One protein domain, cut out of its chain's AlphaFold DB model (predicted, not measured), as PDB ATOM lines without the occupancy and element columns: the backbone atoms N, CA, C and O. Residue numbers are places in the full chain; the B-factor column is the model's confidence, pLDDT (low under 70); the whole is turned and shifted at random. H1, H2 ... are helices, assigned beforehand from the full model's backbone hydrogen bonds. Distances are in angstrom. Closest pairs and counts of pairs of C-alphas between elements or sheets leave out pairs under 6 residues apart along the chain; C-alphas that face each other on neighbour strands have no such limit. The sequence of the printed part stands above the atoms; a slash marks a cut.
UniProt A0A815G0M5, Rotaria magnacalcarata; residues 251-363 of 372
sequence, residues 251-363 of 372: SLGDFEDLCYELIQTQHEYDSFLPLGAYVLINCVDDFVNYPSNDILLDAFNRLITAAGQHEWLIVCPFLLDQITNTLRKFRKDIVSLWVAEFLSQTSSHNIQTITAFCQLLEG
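AT A GLANCE: This is residues 251 to 363 of the 372 residues of a protein of Rotaria magnacalcarata (UniProt A0A815G0M5). A compact cluster of crossed helices is built round one long helix, H3, which runs through the core with H2 and H7 packed across it at steep tilts and H6 crossing close by. H5 runs back beside H3 with little contact, while H1 lies at one end of the longest axis, meeting the first turns of H3, and H7 and the very short H4 lie toward the other end. The printed part has 113 residues with seven named helices, H1 to H7 in order, and no named strand; the class is all helix. The whole is compact, with a radius of gyration of the C-alphas of 13.5 A, and spans 40 by 33 by 26 A.

HOW THE PARTS SIT: H3, residues 293 to 309, is the hub, touching four other helices. With residues 304 to 309 alone it touches H7, residues 351 to 362, at a steep tilt of 63 degrees, opposite ways; the closest C-alphas, of Gly 308 and Thr 353, are 3.7 A apart. With residues 296 to 303 alone it touches H2, residues 275 to 282, also at a steep tilt of 63 degrees, opposite ways, closest at the C-alphas of Ala 277 and Ala 299, 4.6 A apart. With residues 295 to 299 alone it touches H1, residues 252 to 264, at a shallow tilt of 14 degrees, the same way, closest at the C-alphas of Tyr 260 and Ile 295, 6.6 A apart. H3 and H6, residues 332 to 344, only just touch, with 3 pairs of C-alphas within 8 A, the closest those of Leu 297 and Trp 338, 5.9 A apart. H5, residues 317 to 327, is close to H3 but not clearly touching, yet touches H7 at Thr 324 and Leu 360, whose C-alphas are the closest, 5.6 A apart. H4, residues 312 to 315, and H5 only just touch, and only at the corner by their link, with 3 pairs of C-alphas within 8 A. H6 and H7 are near each other; H1 and H7 are apart. Every O i to N i+4 pair is within hydrogen-bond range in H1, H2, H3, H5, H6 and H7; H4 is too short for one.

IN THESE COORDINATES: H3 measures 23.9 A from C-alpha 293 at (-98.494, -24.022, 32.210) to C-alpha 309. H1 begins at C-alpha 252 (-86.520, -22.907, 35.981) and measures 18.3 A, H6 18.2 A, H7 16.2 A and H5 15.5 A. H7 ends at C-alpha 362 (-119.187, -15.325, 34.281).

THE WHOLE: The C-alphas of Ser 251 and Ile 314, the two farthest apart, are 41.1 A apart. The printed part has no cut, and no link is long. The mean pLDDT of the printed part is 88.1; residues 346 to 347 and 363 are under 70.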
ATOM      1  N   SER A 251     -82.871 -21.893  39.015       95.19
ATOM      2  CA  SER A 251     -83.111 -22.477  37.695       95.19
ATOM      3  C   SER A 251     -84.619 -22.692  37.504       95.19
ATOM      4  O   SER A 251     -85.337 -22.908  38.484       95.19
ATOM      5  N   LEU A 252     -85.102 -22.653  36.257       95.38
ATOM      6  CA  LEU A 252     -86.520 -22.907  35.981       95.38
ATOM      7  C   LEU A 252     -86.949 -24.278  36.525       95.38
ATOM      8  O   LEU A 252     -87.957 -24.352  37.212       95.38
ATOM      9  N   GLY A 253     -86.134 -25.321  36.327       96.19
ATOM     10  CA  GLY A 253     -86.427 -26.660  36.845       96.19
ATOM     11  C   GLY A 253     -86.480 -26.731  38.376       96.19
ATOM     12  O   GLY A 253     -87.346 -27.394  38.923       96.19
ATOM     13  N   ASP A 254     -85.606 -26.019  39.097       95.25
ATOM     14  CA  ASP A 254     -85.656 -25.973  40.573       95.25
ATOM     15  C   ASP A 254     -86.916 -25.252  41.069       95.25
ATOM     16  O   ASP A 254     -87.481 -25.610  42.102       95.25
ATOM     17  N   PHE A 255     -87.335 -24.202  40.358       96.69
ATOM     18  CA  PHE A 255     -88.553 -23.472  40.680       96.69
ATOM     19  C   PHE A 255     -89.807 -24.305  40.385       96.69
ATOM     20  O   PHE A 255     -90.734 -24.303  41.194       96.69
ATOM     21  N   GLU A 256     -89.826 -25.039  39.274       96.88
ATOM     22  CA  GLU A 256     -90.908 -25.960  38.918       96.88
ATOM     23  C   GLU A 256     -91.017 -27.118  39.909       96.88
ATOM     24  O   GLU A 256     -92.115 -27.374  40.397       96.88
ATOM     25  N   ASP A 257     -89.896 -27.738  40.287       96.56
ATOM     26  CA  ASP A 257     -89.859 -28.789  41.310       96.56
ATOM     27  C   ASP A 257     -90.412 -28.281  42.648       96.56
ATOM     28  O   ASP A 257     -91.228 -28.955  43.277       96.56
ATOM     29  N   LEU A 258     -90.027 -27.065  43.060       97.19
ATOM     30  CA  LEU A 258     -90.574 -26.431  44.259       97.19
ATOM     31  C   LEU A 258     -92.083 -26.217  44.136       97.19
ATOM     32  O   LEU A 258     -92.814 -26.552  45.060       97.19
ATOM     33  N   CYS A 259     -92.567 -25.666  43.017       97.38
ATOM     34  CA  CYS A 259     -93.999 -25.436  42.816       97.38
ATOM     35  C   CYS A 259     -94.787 -26.747  42.804       97.38
ATOM     36  O   CYS A 259     -95.871 -26.806  43.378       97.38
ATOM     37  N   TYR A 260     -94.243 -27.792  42.182       96.31
ATOM     38  CA  TYR A 260     -94.843 -29.116  42.162       96.31
ATOM     39  C   TYR A 260     -94.908 -29.717  43.571       96.31
ATOM     40  O   TYR A 260     -95.970 -30.140  44.013       96.31
ATOM     41  N   GLU A 261     -93.812 -29.704  44.326       95.31
ATOM     42  CA  GLU A 261     -93.803 -30.207  45.704       95.31
ATOM     43  C   GLU A 261     -94.781 -29.422  46.598       95.31
ATOM     44  O   GLU A 261     -95.513 -30.006  47.399       95.31
ATOM     45  N   LEU A 262     -94.859 -28.104  46.403       94.88
ATOM     46  CA  LEU A 262     -95.765 -27.210  47.118       94.88
ATOM     47  C   LEU A 262     -97.242 -27.590  46.935       94.88
ATOM     48  O   LEU A 262     -97.977 -27.655  47.912       94.88
ATOM     49  N   ILE A 263     -97.688 -27.835  45.697       94.88
ATOM     50  CA  ILE A 263     -99.098 -28.164  45.406       94.88
ATOM     51  C   ILE A 263     -99.469 -29.609  45.773       94.88
ATOM     52  O   ILE A 263    -100.656 -29.921  45.883       94.88
ATOM     53  N   GLN A 264     -98.474 -30.488  45.941       91.62
ATOM     54  CA  GLN A 264     -98.665 -31.883  46.354       91.62
ATOM     55  C   GLN A 264     -98.577 -32.080  47.872       91.62
ATOM     56  O   GLN A 264     -99.059 -33.091  48.386       91.62
ATOM     57  N   THR A 265     -97.953 -31.146  48.594       88.75
ATOM     58  CA  THR A 265     -97.831 -31.213  50.053       88.75
ATOM     59  C   THR A 265     -99.214 -31.133  50.688       88.75
ATOM     60  O   THR A 265     -99.947 -30.186  50.434       88.75
ATOM     61  N   GLN A 266     -99.557 -32.112  51.530       85.19
ATOM     62  CA  GLN A 266    -100.826 -32.113  52.257       85.19
ATOM     63  C   GLN A 266    -100.766 -31.206  53.490       85.19
ATOM     64  O   GLN A 266     -99.901 -31.363  54.355       85.19
ATOM     65  N   HIS A 267    -101.743 -30.314  53.604       84.31
ATOM     66  CA  HIS A 267    -101.974 -29.448  54.755       84.31
ATOM     67  C   HIS A 267    -103.248 -29.825  55.517       84.31
ATOM     68  O   HIS A 267    -104.177 -30.415  54.971       84.31
ATOM     69  N   GLU A 268    -103.331 -29.395  56.779       82.50
ATOM     70  CA  GLU A 268    -104.514 -29.574  57.636       82.50
ATOM     71  C   GLU A 268    -105.808 -29.058  56.973       82.50
ATOM     72  O   GLU A 268    -106.869 -29.669  57.094       82.50
ATOM     73  N   TYR A 269    -105.699 -27.969  56.207       82.62
ATOM     74  CA  TYR A 269    -106.826 -27.306  55.549       82.62
ATOM     75  C   TYR A 269    -107.085 -27.776  54.112       82.62
ATOM     76  O   TYR A 269    -108.096 -27.375  53.537       82.62
ATOM     77  N   ASP A 270    -106.240 -28.646  53.543       84.75
ATOM     78  CA  ASP A 270    -106.340 -29.060  52.131       84.75
ATOM     79  C   ASP A 270    -107.615 -29.827  51.813       84.75
ATOM     80  O   ASP A 270    -108.059 -29.843  50.667       84.75
ATOM     81  N   SER A 271    -108.228 -30.424  52.837       84.31
ATOM     82  CA  SER A 271    -109.541 -31.045  52.705       84.31
ATOM     83  C   SER A 271    -110.595 -30.060  52.207       84.31
ATOM     84  O   SER A 271    -111.479 -30.499  51.485       84.31
ATOM     85  N   PHE A 272    -110.490 -28.769  52.547       88.44
ATOM     86  CA  PHE A 272    -111.414 -27.708  52.137       88.44
ATOM     87  C   PHE A 272    -110.807 -26.761  51.100       88.44
ATOM     88  O   PHE A 272    -111.470 -26.440  50.119       88.44
ATOM     89  N   LEU A 273    -109.569 -26.308  51.313       91.19
ATOM     90  CA  LEU A 273    -108.845 -25.356  50.471       91.19
ATOM     91  C   LEU A 273    -107.461 -25.924  50.155       91.19
ATOM     92  O   LEU A 273    -106.627 -25.904  51.056       91.19
ATOM     93  N   PRO A 274    -107.190 -26.354  48.906       94.00
ATOM     94  CA  PRO A 274    -105.861 -26.786  48.471       94.00
ATOM     95  C   PRO A 274    -104.844 -25.649  48.643       94.00
ATOM     96  O   PRO A 274    -104.701 -24.783  47.774       94.00
ATOM     97  N   LEU A 275    -104.178 -25.606  49.794       93.19
ATOM     98  CA  LEU A 275    -103.507 -24.416  50.302       93.19
ATOM     99  C   LEU A 275    -102.268 -24.090  49.476       93.19
ATOM    100  O   LEU A 275    -102.073 -22.930  49.114       93.19
ATOM    101  N   GLY A 276    -101.490 -25.106  49.093       94.62
ATOM    102  CA  GLY A 276    -100.340 -24.941  48.203       94.62
ATOM    103  C   GLY A 276    -100.731 -24.322  46.858       94.62
ATOM    104  O   GLY A 276    -100.130 -23.335  46.428       94.62
ATOM    105  N   ALA A 277    -101.800 -24.826  46.229       94.94
ATOM    106  CA  ALA A 277    -102.325 -24.276  44.976       94.94
ATOM    107  C   ALA A 277    -102.866 -22.850  45.160       94.94
ATOM    108  O   ALA A 277    -102.570 -21.959  44.363       94.94
ATOM    109  N   TYR A 278    -103.612 -22.606  46.239       93.88
ATOM    110  CA  TYR A 278    -104.152 -21.288  46.558       93.88
ATOM    111  C   TYR A 278    -103.046 -20.244  46.748       93.88
ATOM    112  O   TYR A 278    -103.114 -19.160  46.165       93.88
ATOM    113  N   VAL A 279    -102.016 -20.568  47.534       94.06
ATOM    114  CA  VAL A 279    -100.871 -19.688  47.792       94.06
ATOM    115  C   VAL A 279    -100.097 -19.423  46.503       94.06
ATOM    116  O   VAL A 279     -99.823 -18.262  46.201       94.06
ATOM    117  N   LEU A 280     -99.810 -20.462  45.709       94.88
ATOM    118  CA  LEU A 280     -99.106 -20.325  44.431       94.88
ATOM    119  C   LEU A 280     -99.815 -19.329  43.502       94.88
ATOM    120  O   LEU A 280     -99.195 -18.383  43.015       94.88
ATOM    121  N   ILE A 281    -101.124 -19.507  43.305       92.56
ATOM    122  CA  ILE A 281    -101.932 -18.645  42.433       92.56
ATOM    123  C   ILE A 281    -101.983 -17.209  42.969       92.56
ATOM    124  O   ILE A 281    -101.787 -16.262  42.207       92.56
ATOM    125  N   ASN A 282    -102.155 -17.020  44.280       90.56
ATOM    126  CA  ASN A 282    -102.193 -15.686  44.890       90.56
ATOM    127  C   ASN A 282    -100.850 -14.934  44.843       90.56
ATOM    128  O   ASN A 282    -100.840 -13.708  44.974       90.56
ATOM    129  N   CYS A 283     -99.730 -15.633  44.654       92.00
ATOM    130  CA  CYS A 283     -98.395 -15.038  44.561       92.00
ATOM    131  C   CYS A 283     -97.947 -14.727  43.125       92.00
ATOM    132  O   CYS A 283     -96.845 -14.213  42.935       92.00
ATOM    133  N   VAL A 284     -98.782 -14.981  42.113       88.81
ATOM    134  CA  VAL A 284     -98.396 -14.839  40.700       88.81
ATOM    135  C   VAL A 284     -97.901 -13.429  40.328       88.81
ATOM    136  O   VAL A 284     -96.992 -13.276  39.511       88.81
ATOM    137  N   ASP A 285     -98.449 -12.382  40.950       86.06
ATOM    138  CA  ASP A 285     -98.045 -10.991  40.696       86.06
ATOM    139  C   ASP A 285     -96.606 -10.700  41.145       86.06
ATOM    140  O   ASP A 285     -95.963  -9.762  40.657       86.06
ATOM    141  N   ASP A 286     -96.094 -11.504  42.071       90.12
ATOM    142  CA  ASP A 286     -94.752 -11.380  42.614       90.12
ATOM    143  C   ASP A 286     -93.725 -12.203  41.818       90.12
ATOM    144  O   ASP A 286     -92.523 -11.967  41.961       90.12
ATOM    145  N   PHE A 287     -94.164 -13.096  40.921       91.56
ATOM    146  CA  PHE A 287     -93.269 -13.884  40.075       91.56
ATOM    147  C   PHE A 287     -92.519 -13.008  39.068       91.56
ATOM    148  O   PHE A 287     -93.072 -12.106  38.426       91.56
ATOM    149  N   VAL A 288     -91.233 -13.309  38.896       90.94
ATOM    150  CA  VAL A 288     -90.410 -12.743  37.821       90.94
ATOM    151  C   VAL A 288     -90.496 -13.626  36.582       90.94
ATOM    152  O   VAL A 288     -90.787 -13.121  35.499       90.94
ATOM    153  N   ASN A 289     -90.322 -14.934  36.772       91.88
ATOM    154  CA  ASN A 289     -90.565 -15.969  35.773       91.88
ATOM    155  C   ASN A 289     -91.724 -16.855  36.241       91.88
ATOM    156  O   ASN A 289     -91.875 -17.094  37.437       91.88
ATOM    157  N   TYR A 290     -92.541 -17.333  35.309       92.25
ATOM    158  CA  TYR A 290     -93.679 -18.205  35.609       92.25
ATOM    159  C   TYR A 290     -93.237 -19.674  35.558       92.25
ATOM    160  O   TYR A 290     -92.369 -19.991  34.740       92.25
ATOM    161  N   PRO A 291     -93.814 -20.562  36.391       94.12
ATOM    162  CA  PRO A 291     -93.659 -22.002  36.192       94.12
ATOM    163  C   PRO A 291     -94.362 -22.430  34.893       94.12
ATOM    164  O   PRO A 291     -95.099 -21.636  34.292       94.12
ATOM    165  N   SER A 292     -94.148 -23.673  34.456       93.75
ATOM    166  CA  SER A 292     -94.863 -24.245  33.313       93.75
ATOM    167  C   SER A 292     -96.381 -24.084  33.423       93.75
ATOM    168  O   SER A 292     -96.960 -24.016  34.514       93.75
ATOM    169  N   ASN A 293     -97.038 -24.049  32.260       91.94
ATOM    170  CA  ASN A 293     -98.494 -24.022  32.210       91.94
ATOM    171  C   ASN A 293     -99.066 -25.225  32.968       91.94
ATOM    172  O   ASN A 293     -99.929 -25.010  33.800       91.94
ATOM    173  N   ASP A 294     -98.526 -26.431  32.791       92.56
ATOM    174  CA  ASP A 294     -99.003 -27.656  33.449       92.56
ATOM    175  C   ASP A 294     -99.140 -27.507  34.976       92.56
ATOM    176  O   ASP A 294    -100.161 -27.888  35.545       92.56
ATOM    177  N   ILE A 295     -98.165 -26.874  35.642       95.12
ATOM    178  CA  ILE A 295     -98.221 -26.601  37.090       95.12
ATOM    179  C   ILE A 295     -99.348 -25.618  37.430       95.12
ATOM    180  O   ILE A 295    -100.078 -25.810  38.404       95.12
ATOM    181  N   LEU A 296     -99.500 -24.552  36.639       93.06
ATOM    182  CA  LEU A 296    -100.570 -23.570  36.832       93.06
ATOM    183  C   LEU A 296    -101.949 -24.197  36.598       93.06
ATOM    184  O   LEU A 296    -102.878 -23.933  37.360       93.06
ATOM    185  N   LEU A 297    -102.077 -25.038  35.571       91.94
ATOM    186  CA  LEU A 297    -103.300 -25.756  35.229       91.94
ATOM    187  C   LEU A 297    -103.682 -26.750  36.329       91.94
ATOM    188  O   LEU A 297    -104.836 -26.744  36.755       91.94
ATOM    189  N   ASP A 298    -102.728 -27.525  36.863       93.38
ATOM    190  CA  ASP A 298    -102.975 -28.413  38.010       93.38
ATOM    191  C   ASP A 298    -103.436 -27.616  39.240       93.38
ATOM    192  O   ASP A 298    -104.432 -27.958  39.881       93.38
ATOM    193  N   ALA A 299    -102.786 -26.483  39.529       94.44
ATOM    194  CA  ALA A 299    -103.189 -25.611  40.628       94.44
ATOM    195  C   ALA A 299    -104.627 -25.080  40.456       94.44
ATOM    196  O   ALA A 299    -105.421 -25.142  41.399       94.44
ATOM    197  N   PHE A 300    -105.003 -24.606  39.263       92.25
ATOM    198  CA  PHE A 300    -106.376 -24.163  38.995       92.25
ATOM    199  C   PHE A 300    -107.390 -25.305  39.083       92.25
ATOM    200  O   PHE A 300    -108.457 -25.125  39.675       92.25
ATOM    201  N   ASN A 301    -107.055 -26.483  38.555       91.75
ATOM    202  CA  ASN A 301    -107.922 -27.659  38.589       91.75
ATOM    203  C   ASN A 301    -108.196 -28.124  40.023       91.75
ATOM    204  O   ASN A 301    -109.339 -28.439  40.362       91.75
ATOM    205  N   ARG A 302    -107.187 -28.095  40.900       92.50
ATOM    206  CA  ARG A 302    -107.359 -28.371  42.334       92.50
ATOM    207  C   ARG A 302    -108.303 -27.371  42.990       92.50
ATOM    208  O   ARG A 302    -109.231 -27.779  43.686       92.50
ATOM    209  N   LEU A 303    -108.104 -26.076  42.738       92.62
ATOM    210  CA  LEU A 303    -108.933 -25.018  43.318       92.62
ATOM    211  C   LEU A 303    -110.392 -25.109  42.866       92.62
ATOM    212  O   LEU A 303    -111.284 -25.036  43.705       92.62
ATOM    213  N   ILE A 304    -110.652 -25.299  41.570       91.38
ATOM    214  CA  ILE A 304    -112.028 -25.373  41.063       91.38
ATOM    215  C   ILE A 304    -112.731 -26.667  41.485       91.38
ATOM    216  O   ILE A 304    -113.927 -26.657  41.772       91.38
ATOM    217  N   THR A 305    -111.985 -27.769  41.594       90.81
ATOM    218  CA  THR A 305    -112.517 -29.034  42.111       90.81
ATOM    219  C   THR A 305    -112.924 -28.888  43.573       90.81
ATOM    220  O   THR A 305    -114.037 -29.271  43.925       90.81
ATOM    221  N   ALA A 306    -112.077 -28.275  44.405       92.06
ATOM    222  CA  ALA A 306    -112.418 -27.975  45.793       92.06
ATOM    223  C   ALA A 306    -113.605 -27.003  45.892       92.06
ATOM    224  O   ALA A 306    -114.511 -27.220  46.697       92.06
ATOM    225  N   ALA A 307    -113.656 -25.988  45.022       91.56
ATOM    226  CA  ALA A 307    -114.761 -25.037  44.964       91.56
ATOM    227  C   ALA A 307    -116.110 -25.701  44.674       91.56
ATOM    228  O   ALA A 307    -117.114 -25.344  45.290       91.56
ATOM    229  N   GLY A 308    -116.131 -26.674  43.760       89.94
ATOM    230  CA  GLY A 308    -117.311 -27.485  43.482       89.94
ATOM    231  C   GLY A 308    -117.661 -28.422  44.636       89.94
ATOM    232  O   GLY A 308    -118.797 -28.426  45.100       89.94
ATOM    233  N   GLN A 309    -116.688 -29.191  45.128       91.50
ATOM    234  CA  GLN A 309    -116.890 -30.175  46.200       91.50
ATOM    235  C   GLN A 309    -117.442 -29.561  47.492       91.50
ATOM    236  O   GLN A 309    -118.273 -30.184  48.146       91.50
ATOM    237  N   HIS A 310    -116.999 -28.351  47.838       91.00
ATOM    238  CA  HIS A 310    -117.384 -27.656  49.071       91.00
ATOM    239  C   HIS A 310    -118.345 -26.494  48.845       91.00
ATOM    240  O   HIS A 310    -118.514 -25.660  49.732       91.00
ATOM    241  N   GLU A 311    -118.942 -26.415  47.654       89.56
ATOM    242  CA  GLU A 311    -119.940 -25.406  47.291       89.56
ATOM    243  C   GLU A 311    -119.508 -23.977  47.672       89.56
ATOM    244  O   GLU A 311    -120.274 -23.204  48.254       89.56
ATOM    245  N   TRP A 312    -118.262 -23.601  47.346       91.19
ATOM    246  CA  TRP A 312    -117.683 -22.308  47.743       91.19
ATOM    247  C   TRP A 312    -118.530 -21.110  47.316       91.19
ATOM    248  O   TRP A 312    -118.527 -20.089  47.997       91.19
ATOM    249  N   LEU A 313    -119.298 -21.242  46.233       85.88
ATOM    250  CA  LEU A 313    -120.264 -20.235  45.792       85.88
ATOM    251  C   LEU A 313    -121.239 -19.819  46.908       85.88
ATOM    252  O   LEU A 313    -121.616 -18.653  46.996       85.88
ATOM    253  N   ILE A 314    -121.641 -20.770  47.750       86.75
ATOM    254  CA  ILE A 314    -122.587 -20.566  48.847       86.75
ATOM    255  C   ILE A 314    -121.825 -20.335  50.155       86.75
ATOM    256  O   ILE A 314    -122.135 -19.406  50.899       86.75
ATOM    257  N   VAL A 315    -120.822 -21.171  50.433       88.81
ATOM    258  CA  VAL A 315    -120.148 -21.218  51.741       88.81
ATOM    259  C   VAL A 315    -119.132 -20.086  51.916       88.81
ATOM    260  O   VAL A 315    -119.010 -19.516  53.000       88.81
ATOM    261  N   CYS A 316    -118.388 -19.742  50.865       88.06
ATOM    262  CA  CYS A 316    -117.280 -18.789  50.922       88.06
ATOM    263  C   CYS A 316    -117.075 -18.057  49.578       88.06
ATOM    264  O   CYS A 316    -115.990 -18.116  48.991       88.06
ATOM    265  N   PRO A 317    -118.080 -17.297  49.096       85.69
ATOM    266  CA  PRO A 317    -118.048 -16.674  47.768       85.69
ATOM    267  C   PRO A 317    -116.835 -15.756  47.554       85.69
ATOM    268  O   PRO A 317    -116.328 -15.638  46.440       85.69
ATOM    269  N   PHE A 318    -116.299 -15.170  48.631       86.75
ATOM    270  CA  PHE A 318    -115.100 -14.335  48.575       86.75
ATOM    271  C   PHE A 318    -113.855 -15.079  48.052       86.75
ATOM    272  O   PHE A 318    -113.007 -14.450  47.422       86.75
ATOM    273  N   LEU A 319    -113.717 -16.392  48.298       86.44
ATOM    274  CA  LEU A 319    -112.588 -17.177  47.782       86.44
ATOM    275  C   LEU A 319    -112.677 -17.309  46.262       86.44
ATOM    276  O   LEU A 319    -111.677 -17.130  45.564       86.44
ATOM    277  N   LEU A 320    -113.884 -17.550  45.746       86.12
ATOM    278  CA  LEU A 320    -114.133 -17.631  44.310       86.12
ATOM    279  C   LEU A 320    -113.892 -16.275  43.629       86.12
ATOM    280  O   LEU A 320    -113.241 -16.220  42.584       86.12
ATOM    281  N   ASP A 321    -114.320 -15.175  44.256       85.56
ATOM    282  CA  ASP A 321    -114.041 -13.813  43.784       85.56
ATOM    283  C   ASP A 321    -112.530 -13.526  43.736       85.56
ATOM    284  O   ASP A 321    -112.030 -12.940  42.771       85.56
ATOM    285  N   GLN A 322    -111.765 -13.958  44.744       85.56
ATOM    286  CA  GLN A 322    -110.309 -13.781  44.759       85.56
ATOM    287  C   GLN A 322    -109.606 -14.576  43.656       85.56
ATOM    288  O   GLN A 322    -108.717 -14.036  42.989       85.56
ATOM    289  N   ILE A 323    -110.019 -15.819  43.412       86.56
ATOM    290  CA  ILE A 323    -109.471 -16.635  42.322       86.56
ATOM    291  C   ILE A 323    -109.823 -16.012  40.971       86.56
ATOM    292  O   ILE A 323    -108.942 -15.847  40.129       86.56
ATOM    293  N   THR A 324    -111.068 -15.566  40.792       85.56
ATOM    294  CA  THR A 324    -111.528 -14.873  39.578       85.56
ATOM    295  C   THR A 324    -110.700 -13.615  39.312       85.56
ATOM    296  O   THR A 324    -110.187 -13.405  38.210       85.56
ATOM    297  N   ASN A 325    -110.486 -12.790  40.340       84.69
ATOM    298  CA  ASN A 325    -109.643 -11.597  40.245       84.69
ATOM    299  C   ASN A 325    -108.186 -11.923  39.927       84.69
ATOM    300  O   ASN A 325    -107.515 -11.122  39.280       84.69
ATOM    301  N   THR A 326    -107.697 -13.078  40.362       84.31
ATOM    302  CA  THR A 326    -106.335 -13.523  40.075       84.31
ATOM    303  C   THR A 326    -106.210 -14.035  38.643       84.31
ATOM    304  O   THR A 326    -105.293 -13.630  37.936       84.31
ATOM    305  N   LEU A 327    -107.180 -14.812  38.154       83.88
ATOM    306  CA  LEU A 327    -107.251 -15.272  36.763       83.88
ATOM    307  C   LEU A 327    -107.261 -14.121  35.755       83.88
ATOM    308  O   LEU A 327    -106.584 -14.195  34.733       83.88
ATOM    309  N   ARG A 328    -107.944 -13.015  36.071       84.06
ATOM    310  CA  ARG A 328    -107.948 -11.795  35.241       84.06
ATOM    311  C   ARG A 328    -106.558 -11.180  35.040       84.06
ATOM    312  O   ARG A 328    -106.377 -10.390  34.116       84.06
ATOM    313  N   LYS A 329    -105.585 -11.518  35.891       81.81
ATOM    314  CA  LYS A 329    -104.197 -11.042  35.795       81.81
ATOM    315  C   LYS A 329    -103.318 -11.947  34.934       81.81
ATOM    316  O   LYS A 329    -102.244 -11.518  34.512       81.81
ATOM    317  N   PHE A 330    -103.751 -13.178  34.659       82.56
ATOM    318  CA  PHE A 330    -103.024 -14.084  33.776       82.56
ATOM    319  C   PHE A 330    -103.168 -13.672  32.312       82.56
ATOM    320  O   PHE A 330    -104.126 -13.017  31.895       82.56
ATOM    321  N   ARG A 331    -102.187 -14.080  31.501       83.44
ATOM    322  CA  ARG A 331    -102.254 -13.885  30.055       83.44
ATOM    323  C   ARG A 331    -103.427 -14.693  29.484       83.44
ATOM    324  O   ARG A 331    -103.675 -15.826  29.897       83.44
ATOM    325  N   LYS A 332    -104.141 -14.103  28.518       84.94
ATOM    326  CA  LYS A 332    -105.357 -14.693  27.928       84.94
ATOM    327  C   LYS A 332    -105.116 -16.073  27.314       84.94
ATOM    328  O   LYS A 332    -106.019 -16.897  27.348       84.94
ATOM    329  N   ASP A 333    -103.928 -16.325  26.769       86.06
ATOM    330  CA  ASP A 333    -103.532 -17.618  26.201       86.06
ATOM    331  C   ASP A 333    -103.485 -18.723  27.261       86.06
ATOM    332  O   ASP A 333    -104.028 -19.797  27.026       86.06
ATOM    333  N   ILE A 334    -102.933 -18.443  28.447       84.88
ATOM    334  CA  ILE A 334    -102.882 -19.406  29.564       84.88
ATOM    335  C   ILE A 334    -104.297 -19.741  30.042       84.88
ATOM    336  O   ILE A 334    -104.647 -20.907  30.190       84.88
ATOM    337  N   VAL A 335    -105.132 -18.717  30.241       86.06
ATOM    338  CA  VAL A 335    -106.523 -18.902  30.686       86.06
ATOM    339  C   VAL A 335    -107.332 -19.669  29.636       86.06
ATOM    340  O   VAL A 335    -108.098 -20.560  29.982       86.06
ATOM    341  N   SER A 336    -107.141 -19.366  28.348       86.50
ATOM    342  CA  SER A 336    -107.836 -20.066  27.257       86.50
ATOM    343  C   SER A 336    -107.409 -21.530  27.157       86.50
ATOM    344  O   SER A 336    -108.256 -22.393  26.937       86.50
ATOM    345  N   LEU A 337    -106.115 -21.810  27.342       89.00
ATOM    346  CA  LEU A 337    -105.584 -23.171  27.388       89.00
ATOM    347  C   LEU A 337    -106.206 -23.958  28.545       89.00
ATOM    348  O   LEU A 337    -106.724 -25.048  28.321       89.00
ATOM    349  N   TRP A 338    -106.237 -23.367  29.742       89.31
ATOM    350  CA  TRP A 338    -106.871 -23.975  30.910       89.31
ATOM    351  C   TRP A 338    -108.339 -24.312  30.667       89.31
ATOM    352  O   TRP A 338    -108.766 -25.437  30.910       89.31
ATOM    353  N   VAL A 339    -109.107 -23.351  30.147       87.38
ATOM    354  CA  VAL A 339    -110.531 -23.536  29.844       87.38
ATOM    355  C   VAL A 339    -110.731 -24.672  28.843       87.38
ATOM    356  O   VAL A 339    -111.596 -25.519  29.051       87.38
ATOM    357  N   ALA A 340    -109.933 -24.721  27.773       87.31
ATOM    358  CA  ALA A 340    -110.029 -25.778  26.772       87.31
ATOM    359  C   ALA A 340    -109.716 -27.160  27.366       87.31
ATOM    360  O   ALA A 340    -110.446 -28.120  27.110       87.31
ATOM    361  N   GLU A 341    -108.667 -27.255  28.182       87.62
ATOM    362  CA  GLU A 341    -108.265 -28.506  28.818       87.62
ATOM    363  C   GLU A 341    -109.300 -28.983  29.841       87.62
ATOM    364  O   GLU A 341    -109.733 -30.134  29.777       87.62
ATOM    365  N   PHE A 342    -109.783 -28.089  30.705       87.00
ATOM    366  CA  PHE A 342    -110.830 -28.382  31.683       87.00
ATOM    367  C   PHE A 342    -112.118 -28.864  31.000       87.00
ATOM    368  O   PHE A 342    -112.704 -29.877  31.379       87.00
ATOM    369  N   LEU A 343    -112.536 -28.197  29.917       85.06
ATOM    370  CA  LEU A 343    -113.712 -28.610  29.150       85.06
ATOM    371  C   LEU A 343    -113.515 -29.963  28.448       85.06
ATOM    372  O   LEU A 343    -114.471 -30.734  28.338       85.06
ATOM    373  N   SER A 344    -112.294 -30.291  28.014       84.94
ATOM    374  CA  SER A 344    -111.988 -31.597  27.411       84.94
ATOM    375  C   SER A 344    -112.116 -32.765  28.398       84.94
ATOM    376  O   SER A 344    -112.365 -33.896  27.982       84.94
ATOM    377  N   GLN A 345    -112.028 -32.485  29.703       81.75
ATOM    378  CA  GLN A 345    -112.136 -33.461  30.790       81.75
ATOM    379  C   GLN A 345    -113.541 -33.507  31.425       81.75
ATOM    380  O   GLN A 345    -113.734 -34.149  32.457       81.75
ATOM    381  N   THR A 346    -114.552 -32.883  30.805       65.06
ATOM    382  CA  THR A 346    -115.918 -32.707  31.352       65.06
ATOM    383  C   THR A 346    -116.608 -33.977  31.837       65.06
ATOM    384  O   THR A 346    -117.359 -33.915  32.807       65.06
ATOM    385  N   SER A 347    -116.338 -35.137  31.234       62.84
ATOM    386  CA  SER A 347    -116.893 -36.420  31.689       62.84
ATOM    387  C   SER A 347    -116.406 -36.846  33.084       62.84
ATOM    388  O   SER A 347    -117.011 -37.726  33.692       62.84
ATOM    389  N   SER A 348    -115.344 -36.222  33.603       70.25
ATOM    390  CA  SER A 348    -114.751 -36.497  34.917       70.25
ATOM    391  C   SER A 348    -115.166 -35.509  36.017       70.25
ATOM    392  O   SER A 348    -114.864 -35.737  37.190       70.25
ATOM    393  N   HIS A 349    -115.868 -34.423  35.675       82.31
ATOM    394  CA  HIS A 349    -116.234 -33.369  36.623       82.31
ATOM    395  C   HIS A 349    -117.681 -33.524  37.105       82.31
ATOM    396  O   HIS A 349    -118.587 -33.813  36.326       82.31
ATOM    397  N   ASN A 350    -117.919 -33.309  38.402       84.69
ATOM    398  CA  ASN A 350    -119.281 -33.278  38.938       84.69
ATOM    399  C   ASN A 350    -119.992 -31.954  38.574       84.69
ATOM    400  O   ASN A 350    -119.363 -30.967  38.179       84.69
ATOM    401  N   ILE A 351    -121.322 -31.930  38.715       85.88
ATOM    402  CA  ILE A 351    -122.156 -30.768  38.358       85.88
ATOM    403  C   ILE A 351    -121.754 -29.526  39.163       85.88
ATOM    404  O   ILE A 351    -121.750 -28.419  38.625       85.88
ATOM    405  N   GLN A 352    -121.385 -29.694  40.433       87.69
ATOM    406  CA  GLN A 352    -120.984 -28.593  41.305       87.69
ATOM    407  C   GLN A 352    -119.678 -27.935  40.837       87.69
ATOM    408  O   GLN A 352    -119.583 -26.711  40.810       87.69
ATOM    409  N   THR A 353    -118.696 -28.722  40.397       86.06
ATOM    410  CA  THR A 353    -117.422 -28.252  39.838       86.06
ATOM    411  C   THR A 353    -117.638 -27.525  38.513       86.06
ATOM    412  O   THR A 353    -117.075 -26.451  38.312       86.06
ATOM    413  N   ILE A 354    -118.521 -28.034  37.644       85.38
ATOM    414  CA  ILE A 354    -118.925 -27.327  36.415       85.38
ATOM    415  C   ILE A 354    -119.616 -25.998  36.760       85.38
ATOM    416  O   ILE A 354    -119.320 -24.973  36.156       85.38
ATOM    417  N   THR A 355    -120.490 -25.988  37.768       85.12
ATOM    418  CA  THR A 355    -121.192 -24.773  38.217       85.12
ATOM    419  C   THR A 355    -120.216 -23.724  38.753       85.12
ATOM    420  O   THR A 355    -120.295 -22.557  38.369       85.12
ATOM    421  N   ALA A 356    -119.263 -24.131  39.597       84.88
ATOM    422  CA  ALA A 356    -118.223 -23.250  40.120       84.88
ATOM    423  C   ALA A 356    -117.344 -22.685  38.991       84.88
ATOM    424  O   ALA A 356    -117.025 -21.496  38.992       84.88
ATOM    425  N   PHE A 357    -117.008 -23.514  37.998       86.94
ATOM    426  CA  PHE A 357    -116.281 -23.096  36.802       86.94
ATOM    427  C   PHE A 357    -117.050 -22.054  35.982       86.94
ATOM    428  O   PHE A 357    -116.493 -21.009  35.649       86.94
ATOM    429  N   CYS A 358    -118.336 -22.288  35.707       83.81
ATOM    430  CA  CYS A 358    -119.181 -21.328  34.997       83.81
ATOM    431  C   CYS A 358    -119.251 -19.983  35.733       83.81
ATOM    432  O   CYS A 358    -119.037 -18.950  35.109       83.81
ATOM    433  N   GLN A 359    -119.456 -19.985  37.054       81.69
ATOM    434  CA  GLN A 359    -119.483 -18.756  37.861       81.69
ATOM    435  C   GLN A 359    -118.155 -17.989  37.830       81.69
ATOM    436  O   GLN A 359    -118.136 -16.762  37.715       81.69
ATOM    437  N   LEU A 360    -117.036 -18.710  37.880       82.25
ATOM    438  CA  LEU A 360    -115.703 -18.123  37.791       82.25
ATOM    439  C   LEU A 360    -115.456 -17.453  36.424       82.25
ATOM    440  O   LEU A 360    -114.797 -16.412  36.362       82.25
ATOM    441  N   LEU A 361    -116.014 -18.001  35.339       78.50
ATOM    442  CA  LEU A 361    -115.937 -17.408  33.999       78.50
ATOM    443  C   LEU A 361    -116.951 -16.278  33.762       78.50
ATOM    444  O   LEU A 361    -116.631 -15.324  33.055       78.50
ATOM    445  N   GLU A 362    -118.150 -16.367  34.346       73.00
ATOM    446  CA  GLU A 362    -119.187 -15.325  34.281       73.00
ATOM    447  C   GLU A 362    -118.752 -14.031  34.973       73.00
ATOM    448  O   GLU A 362    -119.208 -12.961  34.577       73.00
ATOM    449  N   GLY A 363    -117.881 -14.157  35.986       57.53
ATOM    450  CA  GLY A 363    -117.209 -13.111  36.754       57.53
ATOM    451  C   GLY A 363    -117.874 -11.745  36.678       57.53
ATOM    452  O   GLY A 363    -117.567 -11.011  35.746       57.53
TER     453      GLY A 363